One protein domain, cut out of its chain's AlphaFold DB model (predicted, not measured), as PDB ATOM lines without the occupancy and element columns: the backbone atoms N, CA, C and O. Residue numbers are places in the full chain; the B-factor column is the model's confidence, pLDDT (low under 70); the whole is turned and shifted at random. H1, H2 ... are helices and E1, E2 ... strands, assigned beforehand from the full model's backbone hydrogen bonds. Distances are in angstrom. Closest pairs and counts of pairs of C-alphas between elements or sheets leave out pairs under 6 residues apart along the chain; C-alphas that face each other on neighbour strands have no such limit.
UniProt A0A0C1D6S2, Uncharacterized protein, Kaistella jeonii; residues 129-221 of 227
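What this domain is: This is residues 129 to 221 of the 227 residues of an uncharacterized protein of Kaistella jeonii (UniProt A0A0C1D6S2). A long two-stranded ribbon, made by E2 and the later part of E1, reaches out from a small body of strands and has the short helix H1 at its tip. In the body, the first part of E1 has E3 on one side and E6 on the other, E4 and E5 continue from E3, and the end of E6 runs on away from the ribbon. The printed part has 93 residues; along the chain come strand E1, helix H1 and then the five strands E2 to E6, and the class is mostly strand, with the six strands in one branched, twisted sheet whose neighbour pairs, E1 and E2, E1 and E3, E1 and E6, E3 and E4, E4 and E5, are antiparallel. It is extended, with a radius of gyration of the C-alphas of 22.7 A and spans of 79 by 25 by 23 A.

Where its parts are: Find C-alpha 129 at (-42.075, -12.306, 22.428); from there E1, residues 129 to 147, runs 52.0 A and bends by 58 degrees at residue 132. Next come H1, residues 151 to 156, and E2, residues 160 to 171, 31.0 A long, which bends by 61 degrees at residue 163. E3, residues 177 to 186, begins at C-alpha 177 at (-37.416, -2.973, 11.627) and bends by 97 degrees at residue 180. E4 is residues 189 to 193 and E5 residues 199 to 204. E6, residues 208 to 221, runs 36.4 A, bends by 57 degrees at residue 218 and ends at C-alpha 221 at (-46.226, -28.695, 34.108).

How they stand to each other: Begin with E1, whose pairing is staggered: it pairs with E3 over residues 129 to 134, with E6 over 129 to 136 and with E2 over 137 to 147. E2 and E3 lie on one side of E1, E6 on the other side. Look for N 142 and O 166, 2.9 A apart, between E1 and E2, antiparallel at 168 degrees. E1 and E3 are antiparallel, with N 132 and O 179 at 2.9 A. E1 and E6 are antiparallel at 153 degrees, with N 133 and O 211 at 2.7 A. E3, E4 and E5 form a meander, each strand the antiparallel neighbour of the one before, and two hairpins: N 184 and O 191 are 2.9 A apart, N 190 and O 203 2.8 A. H1 is not on the sheet; 1 of its 2 O i to N i+4 pairs is within hydrogen-bond range.

The domain as a whole: The C-alphas farthest apart, those of Glu 155 and Lys 220, are 80.6 A apart. The printed part has no cut, and its six links are tight. Mean pLDDT of the printed part is 76.2; look for values under 70 at residues 129 to 131, 148 to 159, 169 to 176 and 214.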
ATOM      1  N   PHE A 129     -41.407 -12.939  23.549       65.44
ATOM      2  CA  PHE A 129     -42.075 -12.306  22.428       65.44
ATOM      3  C   PHE A 129     -41.354 -12.668  21.129       65.44
ATOM      4  O   PHE A 129     -40.144 -12.508  21.020       65.44
ATOM      5  N   SER A 130     -42.104 -13.112  20.130       64.75
ATOM      6  CA  SER A 130     -41.634 -13.323  18.767       64.75
ATOM      7  C   SER A 130     -42.140 -12.202  17.854       64.75
ATOM      8  O   SER A 130     -43.129 -11.525  18.150       64.75
ATOM      9  N   GLU A 131     -41.445 -11.983  16.735       68.31
ATOM     10  CA  GLU A 131     -41.831 -10.998  15.712       68.31
ATOM     11  C   GLU A 131     -42.040  -9.575  16.274       68.31
ATOM     12  O   GLU A 131     -43.074  -8.938  16.048       68.31
ATOM     13  N   ILE A 132     -41.059  -9.059  17.024       77.62
ATOM     14  CA  ILE A 132     -41.110  -7.693  17.549       77.62
ATOM     15  C   ILE A 132     -40.962  -6.724  16.370       77.62
ATOM     16  O   ILE A 132     -39.909  -6.614  15.746       77.62
ATOM     17  N   THR A 133     -42.037  -6.012  16.058       77.38
ATOM     18  CA  THR A 133     -42.089  -4.954  15.051       77.38
ATOM     19  C   THR A 133     -41.969  -3.607  15.743       77.38
ATOM     20  O   THR A 133     -42.831  -3.238  16.544       77.38
ATOM     21  N   VAL A 134     -40.929  -2.852  15.400       79.12
ATOM     22  CA  VAL A 134     -40.699  -1.503  15.924       79.12
ATOM     23  C   VAL A 134     -41.025  -0.483  14.837       79.12
ATOM     24  O   VAL A 134     -40.513  -0.572  13.719       79.12
ATOM     25  N   LYS A 135     -41.881   0.494  15.151       79.75
ATOM     26  CA  LYS A 135     -42.252   1.594  14.250       79.75
ATOM     27  C   LYS A 135     -41.960   2.938  14.894       79.75
ATOM     28  O   LYS A 135     -42.346   3.172  16.034       79.75
ATOM     29  N   THR A 136     -41.336   3.838  14.148       76.50
ATOM     30  CA  THR A 136     -41.090   5.208  14.606       76.50
ATOM     31  C   THR A 136     -42.388   6.010  14.637       76.50
ATOM     32  O   THR A 136     -43.178   5.983  13.689       76.50
ATOM     33  N   LEU A 137     -42.588   6.749  15.719       77.62
ATOM     34  CA  LEU A 137     -43.666   7.711  15.878       77.62
ATOM     35  C   LEU A 137     -43.141   9.116  15.582       77.62
ATOM     36  O   LEU A 137     -42.086   9.514  16.078       77.62
ATOM     37  N   ALA A 138     -43.892   9.866  14.784       73.12
ATOM     38  CA  ALA A 138     -43.733  11.303  14.658       73.12
ATOM     39  C   ALA A 138     -44.876  11.991  15.402       73.12
ATOM     40  O   ALA A 138     -46.039  11.595  15.296       73.12
ATOM     41  N   LYS A 139     -44.517  13.025  16.159       78.00
ATOM     42  CA  LYS A 139     -45.474  13.957  16.737       78.00
ATOM     43  C   LYS A 139     -45.665  15.099  15.749       78.00
ATOM     44  O   LYS A 139     -44.714  15.823  15.456       78.00
ATOM     45  N   GLU A 140     -46.881  15.254  15.260       76.69
ATOM     46  CA  GLU A 140     -47.299  16.401  14.469       76.69
ATOM     47  C   GLU A 140     -48.113  17.330  15.372       76.69
ATOM     48  O   GLU A 140     -48.872  16.899  16.242       76.69
ATOM     49  N   THR A 141     -47.871  18.632  15.251       80.50
ATOM     50  CA  THR A 141     -48.573  19.653  16.031       80.50
ATOM     51  C   THR A 141     -49.155  20.658  15.062       80.50
ATOM     52  O   THR A 141     -48.419  21.397  14.407       80.50
ATOM     53  N   GLU A 142     -50.477  20.658  14.964       82.00
ATOM     54  CA  GLU A 142     -51.227  21.582  14.128       82.00
ATOM     55  C   GLU A 142     -51.752  22.730  14.987       82.00
ATOM     56  O   GLU A 142     -52.359  22.526  16.042       82.00
ATOM     57  N   TYR A 143     -51.493  23.954  14.533       83.25
ATOM     58  CA  TYR A 143     -51.930  25.174  15.195       83.25
ATOM     59  C   TYR A 143     -53.074  25.787  14.397       83.25
ATOM     60  O   TYR A 143     -52.892  26.184  13.244       83.25
ATOM     61  N   PHE A 144     -54.236  25.900  15.027       82.25
ATOM     62  CA  PHE A 144     -55.404  26.542  14.444       82.25
ATOM     63  C   PHE A 144     -55.470  27.976  14.945       82.25
ATOM     64  O   PHE A 144     -55.513  28.232  16.149       82.25
ATOM     65  N   TYR A 145     -55.445  28.913  14.007       81.88
ATOM     66  CA  TYR A 145     -55.503  30.337  14.286       81.88
ATOM     67  C   TYR A 145     -56.835  30.902  13.810       81.88
ATOM     68  O   TYR A 145     -57.276  30.606  12.702       81.88
ATOM     69  N   GLN A 146     -57.417  31.776  14.621       81.00
ATOM     70  CA  GLN A 146     -58.588  32.558  14.264       81.00
ATOM     71  C   GLN A 146     -58.169  34.007  13.990       81.00
ATOM     72  O   GLN A 146     -57.318  34.566  14.694       81.00
ATOM     73  N   GLU A 147     -58.765  34.627  12.969       72.06
ATOM     74  CA  GLU A 147     -58.602  36.061  12.727       72.06
ATOM     75  C   GLU A 147     -59.160  36.859  13.907       72.06
ATOM     76  O   GLU A 147     -60.301  36.679  14.336       72.06
ATOM     77  N   PHE A 148     -58.318  37.731  14.453       61.31
ATOM     78  CA  PHE A 148     -58.626  38.486  15.656       61.31
ATOM     79  C   PHE A 148     -59.066  39.898  15.259       61.31
ATOM     80  O   PHE A 148     -58.244  40.754  14.943       61.31
ATOM     81  N   VAL A 149     -60.381  40.127  15.224       62.91
ATOM     82  CA  VAL A 149     -60.989  41.394  14.781       62.91
ATOM     83  C   VAL A 149     -61.411  42.220  15.999       62.91
ATOM     84  O   VAL A 149     -62.592  42.457  16.228       62.91
ATOM     85  N   ASP A 150     -60.442  42.620  16.823       66.56
ATOM     86  CA  ASP A 150     -60.663  43.577  17.914       66.56
ATOM     87  C   ASP A 150     -59.897  44.878  17.628       66.56
ATOM     88  O   ASP A 150     -58.758  44.872  17.158       66.56
ATOM     89  N   SER A 151     -60.535  46.006  17.918       62.06
ATOM     90  CA  SER A 151     -59.991  47.362  17.803       62.06
ATOM     91  C   SER A 151     -58.621  47.532  18.475       62.06
ATOM     92  O   SER A 151     -57.738  48.157  17.892       62.06
ATOM     93  N   TYR A 152     -58.403  46.892  19.630       62.34
ATOM     94  CA  TYR A 152     -57.126  46.899  20.356       62.34
ATOM     95  C   TYR A 152     -56.022  46.093  19.645       62.34
ATOM     96  O   TYR A 152     -54.841  46.431  19.703       62.34
ATOM     97  N   ALA A 153     -56.387  45.037  18.918       58.75
ATOM     98  CA  ALA A 153     -55.435  44.178  18.217       58.75
ATOM     99  C   ALA A 153     -54.822  44.841  16.980       58.75
ATOM    100  O   ALA A 153     -53.655  44.603  16.653       58.75
ATOM    101  N   ASN A 154     -55.599  45.709  16.328       60.94
ATOM    102  CA  ASN A 154     -55.126  46.542  15.227       60.94
ATOM    103  C   ASN A 154     -54.079  47.569  15.687       60.94
ATOM    104  O   ASN A 154     -53.179  47.877  14.909       60.94
ATOM    105  N   GLU A 155     -54.143  48.055  16.933       62.84
ATOM    106  CA  GLU A 155     -53.141  48.981  17.488       62.84
ATOM    107  C   GLU A 155     -51.786  48.302  17.744       62.84
ATOM    108  O   GLU A 155     -50.743  48.909  17.512       62.84
ATOM    109  N   ILE A 156     -51.783  47.032  18.166       69.19
ATOM    110  CA  ILE A 156     -50.554  46.261  18.443       69.19
ATOM    111  C   ILE A 156     -50.077  45.392  17.263       69.19
ATOM    112  O   ILE A 156     -49.059  44.710  17.367       69.19
ATOM    113  N   GLY A 157     -50.792  45.405  16.133       67.75
ATOM    114  CA  GLY A 157     -50.427  44.682  14.909       67.75
ATOM    115  C   GLY A 157     -50.652  43.162  14.944       67.75
ATOM    116  O   GLY A 157     -50.161  42.451  14.063       67.75
ATOM    117  N   GLN A 158     -51.390  42.641  15.930       65.00
ATOM    118  CA  GLN A 158     -51.655  41.208  16.064       65.00
ATOM    119  C   GLN A 158     -52.884  40.803  15.240       65.00
ATOM    120  O   GLN A 158     -54.015  41.095  15.607       65.00
ATOM    121  N   LYS A 159     -52.662  40.097  14.124       68.69
ATOM    122  CA  LYS A 159     -53.729  39.710  13.177       68.69
ATOM    123  C   LYS A 159     -54.435  38.393  13.508       68.69
ATOM    124  O   LYS A 159     -55.563  38.170  13.078       68.69
ATOM    125  N   PHE A 160     -53.776  37.524  14.268       73.50
ATOM    126  CA  PHE A 160     -54.261  36.178  14.550       73.50
ATOM    127  C   PHE A 160     -54.132  35.854  16.035       73.50
ATOM    128  O   PHE A 160     -53.142  36.209  16.687       73.50
ATOM    129  N   LYS A 161     -55.127  35.140  16.558       78.62
ATOM    130  CA  LYS A 161     -55.107  34.538  17.888       78.62
ATOM    131  C   LYS A 161     -55.074  33.022  17.727       78.62
ATOM    132  O   LYS A 161     -55.820  32.478  16.919       78.62
ATOM    133  N   LEU A 162     -54.206  32.348  18.479       80.62
ATOM    134  CA  LEU A 162     -54.208  30.887  18.542       80.62
ATOM    135  C   LEU A 162     -55.528  30.430  19.180       80.62
ATOM    136  O   LEU A 162     -55.839  30.826  20.304       80.62
ATOM    137  N   GLU A 163     -56.302  29.647  18.443       83.56
ATOM    138  CA  GLU A 163     -57.601  29.123  18.861       83.56
ATOM    139  C   GLU A 163     -57.440  27.752  19.512       83.56
ATOM    140  O   GLU A 163     -57.954  27.510  20.603       83.56
ATOM    141  N   SER A 164     -56.685  26.862  18.867       78.62
ATOM    142  CA  SER A 164     -56.396  25.540  19.409       78.62
ATOM    143  C   SER A 164     -55.082  24.979  18.882       78.62
ATOM    144  O   SER A 164     -54.585  25.364  17.821       78.62
ATOM    145  N   THR A 165     -54.530  24.048  19.651       82.44
ATOM    146  CA  THR A 165     -53.380  23.234  19.271       82.44
ATOM    147  C   THR A 165     -53.838  21.788  19.293       82.44
ATOM    148  O   THR A 165     -54.328  21.319  20.322       82.44
ATOM    149  N   VAL A 166     -53.687  21.085  18.175       82.19
ATOM    150  CA  VAL A 166     -53.982  19.655  18.089       82.19
ATOM    151  C   VAL A 166     -52.667  18.911  17.934       82.19
ATOM    152  O   VAL A 166     -51.874  19.198  17.039       82.19
ATOM    153  N   GLU A 167     -52.433  17.960  18.831       79.12
ATOM    154  CA  GLU A 167     -51.280  17.070  18.769       79.12
ATOM    155  C   GLU A 167     -51.728  15.702  18.259       79.12
ATOM    156  O   GLU A 167     -52.582  15.050  18.866       79.12
ATOM    157  N   THR A 168     -51.144  15.254  17.154       75.06
ATOM    158  CA  THR A 168     -51.403  13.940  16.565       75.06
ATOM    159  C   THR A 168     -50.117  13.129  16.524       75.06
ATOM    160  O   THR A 168     -49.035  13.624  16.214       75.06
ATOM    161  N   TRP A 169     -50.235  11.847  16.864       68.12
ATOM    162  CA  TRP A 169     -49.147  10.885  16.738       68.12
ATOM    163  C   TRP A 169     -49.410  10.028  15.509       68.12
ATOM    164  O   TRP A 169     -50.418   9.322  15.446       68.12
ATOM    165  N   SER A 170     -48.512  10.084  14.534       68.94
ATOM    166  CA  SER A 170     -48.590   9.282  13.318       68.94
ATOM    167  C   SER A 170     -47.369   8.369  13.223       68.94
ATOM    168  O   SER A 170     -46.258   8.713  13.633       68.94
ATOM    169  N   THR A 171     -47.558   7.151  12.713       62.84
ATOM    170  CA  THR A 171     -46.421   6.297  12.354       62.84
ATOM    171  C   THR A 171     -45.705   6.924  11.167       62.84
ATOM    172  O   THR A 171     -46.261   7.005  10.071       62.84
ATOM    173  N   PHE A 172     -44.470   7.363  11.392       58.19
ATOM    174  CA  PHE A 172     -43.644   7.988  10.371       58.19
ATOM    175  C   PHE A 172     -43.113   6.925   9.401       58.19
ATOM    176  O   PHE A 172     -42.812   5.803   9.816       58.19
ATOM    177  N   ARG A 173     -42.919   7.265   8.115       56.72
ATOM    178  CA  ARG A 173     -42.191   6.420   7.136       56.72
ATOM    179  C   ARG A 173     -40.674   6.413   7.415       56.72
ATOM    180  O   ARG A 173     -39.872   6.633   6.513       56.72
ATOM    181  N   GLY A 174     -40.286   6.244   8.675       58.41
ATOM    182  CA  GLY A 174     -38.901   6.047   9.094       58.41
ATOM    183  C   GLY A 174     -38.492   4.577   9.010       58.41
ATOM    184  O   GLY A 174     -39.244   3.739   8.511       58.41
ATOM    185  N   GLU A 175     -37.305   4.265   9.526       59.06
ATOM    186  CA  GLU A 175     -36.790   2.896   9.629       59.06
ATOM    187  C   GLU A 175     -37.650   2.062  10.592       59.06
ATOM    188  O   GLU A 175     -37.449   2.053  11.804       59.06
ATOM    189  N   SER A 176     -38.645   1.358  10.051       68.81
ATOM    190  CA  SER A 176     -39.275   0.240  10.747       68.81
ATOM    191  C   SER A 176     -38.408  -1.000  10.588       68.81
ATOM    192  O   SER A 176     -38.015  -1.326   9.464       68.81
ATOM    193  N   PHE A 177     -38.172  -1.727  11.672       79.50
ATOM    194  CA  PHE A 177     -37.416  -2.973  11.627       79.50
ATOM    195  C   PHE A 177     -38.119  -4.083  12.406       79.50
ATOM    196  O   PHE A 177     -38.940  -3.838  13.296       79.50
ATOM    197  N   HIS A 178     -37.801  -5.313  12.015       77.44
ATOM    198  CA  HIS A 178     -38.234  -6.523  12.698       77.44
ATOM    199  C   HIS A 178     -37.082  -7.026  13.560       77.44
ATOM    200  O   HIS A 178     -35.926  -7.000  13.134       77.44
ATOM    201  N   PHE A 179     -37.407  -7.483  14.761       76.94
ATOM    202  CA  PHE A 179     -36.456  -7.989  15.734       76.94
ATOM    203  C   PHE A 179     -36.993  -9.272  16.374       76.94
ATOM    204  O   PHE A 179     -38.190  -9.394  16.644       76.94
ATOM    205  N   THR A 180     -36.096 -10.217  16.641       72.12
ATOM    206  CA  THR A 180     -36.398 -11.454  17.368       72.12
ATOM    207  C   THR A 180     -35.538 -11.486  18.622       72.12
ATOM    208  O   THR A 180     -34.321 -11.318  18.539       72.12
ATOM    209  N   GLY A 181     -36.166 -11.664  19.781       73.69
ATOM    210  CA  GLY A 181     -35.476 -11.683  21.063       73.69
ATOM    211  C   GLY A 181     -36.371 -11.222  22.208       73.69
ATOM    212  O   GLY A 181     -37.594 -11.272  22.124       73.69
ATOM    213  N   THR A 182     -35.763 -10.755  23.293       77.31
ATOM    214  CA  THR A 182     -36.498 -10.303  24.481       77.31
ATOM    215  C   THR A 182     -36.666  -8.788  24.497       77.31
ATOM    216  O   THR A 182     -35.804  -8.034  24.041       77.31
ATOM    217  N   LEU A 183     -37.809  -8.349  25.026       83.19
ATOM    218  CA  LEU A 183     -38.172  -6.948  25.192       83.19
ATOM    219  C   LEU A 183     -38.299  -6.638  26.681       83.19
ATOM    220  O   LEU A 183     -39.052  -7.302  27.392       83.19
ATOM    221  N   GLU A 184     -37.589  -5.610  27.132       82.62
ATOM    222  CA  GLU A 184     -37.610  -5.122  28.508       82.62
ATOM    223  C   GLU A 184     -37.914  -3.620  28.513       82.62
ATOM    224  O   GLU A 184     -37.371  -2.870  27.701       82.62
ATOM    225  N   ILE A 185     -38.792  -3.170  29.412       82.50
ATOM    226  CA  ILE A 185     -39.123  -1.749  29.576       82.50
ATOM    227  C   ILE A 185     -38.598  -1.301  30.936       82.50
ATOM    228  O   ILE A 185     -39.043  -1.796  31.970       82.50
ATOM    229  N   VAL A 186     -37.669  -0.347  30.927       83.81
ATOM    230  CA  VAL A 186     -37.061   0.231  32.129       83.81
ATOM    231  C   VAL A 186     -37.280   1.740  32.099       83.81
ATOM    232  O   VAL A 186     -36.617   2.472  31.362       83.81
ATOM    233  N   GLY A 187     -38.245   2.219  32.889       83.94
ATOM    234  CA  GLY A 187     -38.646   3.627  32.889       83.94
ATOM    235  C   GLY A 187     -39.144   4.077  31.510       83.94
ATOM    236  O   GLY A 187     -40.091   3.505  30.977       83.94
ATOM    237  N   ASN A 188     -38.477   5.076  30.924       85.00
ATOM    238  CA  ASN A 188     -38.807   5.631  29.602       85.00
ATOM    239  C   ASN A 188     -38.017   4.987  28.451       85.00
ATOM    240  O   ASN A 188     -37.961   5.538  27.348       85.00
ATOM    241  N   THR A 189     -37.410   3.827  28.695       85.94
ATOM    242  CA  THR A 189     -36.521   3.159  27.746       85.94
ATOM    243  C   THR A 189     -36.996   1.740  27.469       85.94
ATOM    244  O   THR A 189     -37.262   0.968  28.387       85.94
ATOM    245  N   ILE A 190     -37.057   1.382  26.191       85.75
ATOM    246  CA  ILE A 190     -37.209   0.014  25.705       85.75
ATOM    247  C   ILE A 190     -35.813  -0.532  25.422       85.75
ATOM    248  O   ILE A 190     -35.030   0.081  24.695       85.75
ATOM    249  N   ILE A 191     -35.527  -1.712  25.949       86.44
ATOM    250  CA  ILE A 191     -34.305  -2.462  25.693       86.44
ATOM    251  C   ILE A 191     -34.688  -3.724  24.915       86.44
ATOM    252  O   ILE A 191     -35.518  -4.512  25.368       86.44
ATOM    253  N   LEU A 192     -34.086  -3.909  23.739       85.81
ATOM    254  CA  LEU A 192     -34.217  -5.126  22.937       85.81
ATOM    255  C   LEU A 192     -32.933  -5.940  23.062       85.81
ATOM    256  O   LEU A 192     -31.848  -5.430  22.763       85.81
ATOM    257  N   LYS A 193     -33.057  -7.195  23.489       85.81
ATOM    258  CA  LYS A 193     -31.934  -8.126  23.642       85.81
ATOM    259  C   LYS A 193     -32.096  -9.320  22.711       85.81
ATOM    260  O   LYS A 193     -33.213  -9.807  22.554       85.81
ATOM    261  N   ASN A 194     -31.012  -9.792  22.103       80.44
ATOM    262  CA  ASN A 194     -31.045 -10.994  21.261       80.44
ATOM    263  C   ASN A 194     -31.280 -12.270  22.099       80.44
ATOM    264  O   ASN A 194     -31.425 -12.224  23.323       80.44
ATOM    265  N   GLU A 195     -31.292 -13.425  21.434       77.56
ATOM    266  CA  GLU A 195     -31.435 -14.747  22.062       77.56
ATOM    267  C   GLU A 195     -30.341 -15.042  23.111       77.56
ATOM    268  O   GLU A 195     -30.603 -15.719  24.104       77.56
ATOM    269  N   ASN A 196     -29.148 -14.452  22.966       80.06
ATOM    270  CA  ASN A 196     -28.031 -14.576  23.914       80.06
ATOM    271  C   ASN A 196     -28.115 -13.590  25.098       80.06
ATOM    272  O   ASN A 196     -27.169 -13.477  25.876       80.06
ATOM    273  N   LYS A 197     -29.240 -12.875  25.254       79.00
ATOM    274  CA  LYS A 197     -29.465 -11.819  26.262       79.00
ATOM    275  C   LYS A 197     -28.557 -10.589  26.115       79.00
ATOM    276  O   LYS A 197     -28.501  -9.761  27.027       79.00
ATOM    277  N   GLU A 198     -27.893 -10.420  24.977       83.44
ATOM    278  CA  GLU A 198     -27.077  -9.241  24.692       83.44
ATOM    279  C   GLU A 198     -27.965  -8.095  24.212       83.44
ATOM    280  O   GLU A 198     -28.863  -8.295  23.396       83.44
ATOM    281  N   ILE A 199     -27.716  -6.880  24.704       87.31
ATOM    282  CA  ILE A 199     -28.483  -5.693  24.315       87.31
ATOM    283  C   ILE A 199     -28.130  -5.310  22.876       87.31
ATOM    284  O   ILE A 199     -26.993  -4.943  22.589       87.31
ATOM    285  N   CYS A 200     -29.121  -5.342  21.987       84.75
ATOM    286  CA  CYS A 200     -28.975  -4.931  20.592       84.75
ATOM    287  C   CYS A 200     -29.483  -3.508  20.356       84.75
ATOM    288  O   CYS A 200     -28.871  -2.759  19.598       84.75
ATOM    289  N   HIS A 201     -30.582  -3.118  21.013       84.62
ATOM    290  CA  HIS A 201     -31.162  -1.784  20.855       84.62
ATOM    291  C   HIS A 201     -31.622  -1.190  22.182       84.62
ATOM    292  O   HIS A 201     -32.143  -1.887  23.051       84.62
ATOM    293  N   ILE A 202     -31.470   0.130  22.289       87.88
ATOM    294  CA  ILE A 202     -31.979   0.957  23.380       87.88
ATOM    295  C   ILE A 202     -32.792   2.076  22.729       87.88
ATOM    296  O   ILE A 202     -32.240   2.895  21.994       87.88
ATOM    297  N   LEU A 203     -34.105   2.080  22.952       86.75
ATOM    298  CA  LEU A 203     -35.054   2.955  22.269       86.75
ATOM    299  C   LEU A 203     -35.860   3.781  23.286       86.75
ATOM    300  O   LEU A 203     -36.339   3.226  24.271       86.75
ATOM    301  N   PRO A 204     -36.071   5.086  23.067       84.94
ATOM    302  CA  PRO A 204     -36.959   5.892  23.904       84.94
ATOM    303  C   PRO A 204     -38.439   5.537  23.671       84.94
ATOM    304  O   PRO A 204     -38.913   5.573  22.536       84.94
ATOM    305  N   VAL A 205     -39.190   5.263  24.742       82.81
ATOM    306  CA  VAL A 205     -40.614   4.849  24.693       82.81
ATOM    307  C   VAL A 205     -41.496   5.844  23.934       82.81
ATOM    308  O   VAL A 205     -42.395   5.448  23.203       82.81
ATOM    309  N   GLU A 206     -41.213   7.139  24.052       79.12
ATOM    310  CA  GLU A 206     -42.014   8.211  23.446       79.12
ATOM    311  C   GLU A 206     -41.903   8.300  21.912       79.12
ATOM    312  O   GLU A 206     -42.708   8.980  21.282       79.12
ATOM    313  N   LYS A 207     -40.907   7.645  21.293       81.19
ATOM    314  CA  LYS A 207     -40.642   7.758  19.844       81.19
ATOM    315  C   LYS A 207     -40.919   6.482  19.067       81.19
ATOM    316  O   LYS A 207     -40.777   6.486  17.845       81.19
ATOM    317  N   PHE A 208     -41.284   5.395  19.742       80.81
ATOM    318  CA  PHE A 208     -41.406   4.088  19.110       80.81
ATOM    319  C   PHE A 208     -42.667   3.359  19.562       80.81
ATOM    320  O   PHE A 208     -42.921   3.179  20.749       80.81
ATOM    321  N   GLN A 209     -43.437   2.885  18.590       81.38
ATOM    322  CA  GLN A 209     -44.509   1.924  18.792       81.38
ATOM    323  C   GLN A 209     -43.951   0.513  18.609       81.38
ATOM    324  O   GLN A 209     -43.319   0.220  17.593       81.38
ATOM    325  N   ILE A 210     -44.230  -0.371  19.566       82.38
ATOM    326  CA  ILE A 210     -43.810  -1.772  19.515       82.38
ATOM    327  C   ILE A 210     -45.042  -2.663  19.438       82.38
ATOM    328  O   ILE A 210     -45.936  -2.581  20.277       82.38
ATOM    329  N   ALA A 211     -45.071  -3.525  18.429       80.69
ATOM    330  CA  ALA A 211     -45.995  -4.642  18.345       80.69
ATOM    331  C   ALA A 211     -45.189  -5.936  18.422       80.69
ATOM    332  O   ALA A 211     -44.175  -6.057  17.748       80.69
ATOM    333  N   ALA A 212     -45.619  -6.900  19.224       80.75
ATOM    334  CA  ALA A 212     -44.944  -8.184  19.330       80.75
ATOM    335  C   ALA A 212     -45.966  -9.300  19.525       80.75
ATOM    336  O   ALA A 212     -47.003  -9.089  20.162       80.75
ATOM    337  N   LYS A 213     -45.683 -10.488  18.992       76.31
ATOM    338  CA  LYS A 213     -46.485 -11.680  19.265       76.31
ATOM    339  C   LYS A 213     -45.921 -12.381  20.496       76.31
ATOM    340  O   LYS A 213     -44.710 -12.398  20.674       76.31
ATOM    341  N   PRO A 214     -46.753 -12.931  21.390       69.56
ATOM    342  CA  PRO A 214     -46.237 -13.746  22.478       69.56
ATOM    343  C   PRO A 214     -45.569 -14.993  21.894       69.56
ATOM    344  O   PRO A 214     -46.163 -15.697  21.078       69.56
ATOM    345  N   GLU A 215     -44.347 -15.267  22.329       70.19
ATOM    346  CA  GLU A 215     -43.730 -16.565  22.105       70.19
ATOM    347  C   GLU A 215     -44.265 -17.528  23.164       70.19
ATOM    348  O   GLU A 215     -44.283 -17.216  24.360       70.19
ATOM    349  N   VAL A 216     -44.765 -18.672  22.708       72.94
ATOM    350  CA  VAL A 216     -45.349 -19.709  23.554       72.94
ATOM    351  C   VAL A 216     -44.581 -21.003  23.360       72.94
ATOM    352  O   VAL A 216     -44.497 -21.519  22.246       72.94
ATOM    353  N   ALA A 217     -44.062 -21.544  24.457       73.75
ATOM    354  CA  ALA A 217     -43.502 -22.883  24.491       73.75
ATOM    355  C   ALA A 217     -44.519 -23.858  25.087       73.75
ATOM    356  O   ALA A 217     -45.288 -23.522  25.990       73.75
ATOM    357  N   LEU A 218     -44.517 -25.086  24.569       78.19
ATOM    358  CA  LEU A 218     -45.245 -26.197  25.170       78.19
ATOM    359  C   LEU A 218     -44.367 -26.822  26.249       78.19
ATOM    360  O   LEU A 218     -43.450 -27.582  25.946       78.19
ATOM    361  N   GLU A 219     -44.684 -26.526  27.501       80.19
ATOM    362  CA  GLU A 219     -44.006 -27.092  28.661       80.19
ATOM    363  C   GLU A 219     -44.897 -28.141  29.320       80.19
ATOM    364  O   GLU A 219     -46.127 -28.034  29.326       80.19
ATOM    365  N   LYS A 220     -44.283 -29.189  29.870       82.81
ATOM    366  CA  LYS A 220     -44.984 -30.099  30.776       82.81
ATOM    367  C   LYS A 220     -44.933 -29.485  32.167       82.81
ATOM    368  O   LYS A 220     -43.841 -29.296  32.687       82.81
ATOM    369  N   LYS A 221     -46.095 -29.196  32.741       86.19
ATOM    370  CA  LYS A 221     -46.226 -28.695  34.108       86.19
ATOM    371  C   LYS A 221     -47.068 -29.640  34.940       86.19
ATOM    372  O   LYS A 221     -48.007 -30.255  34.427       86.19
TER     373      LYS A 221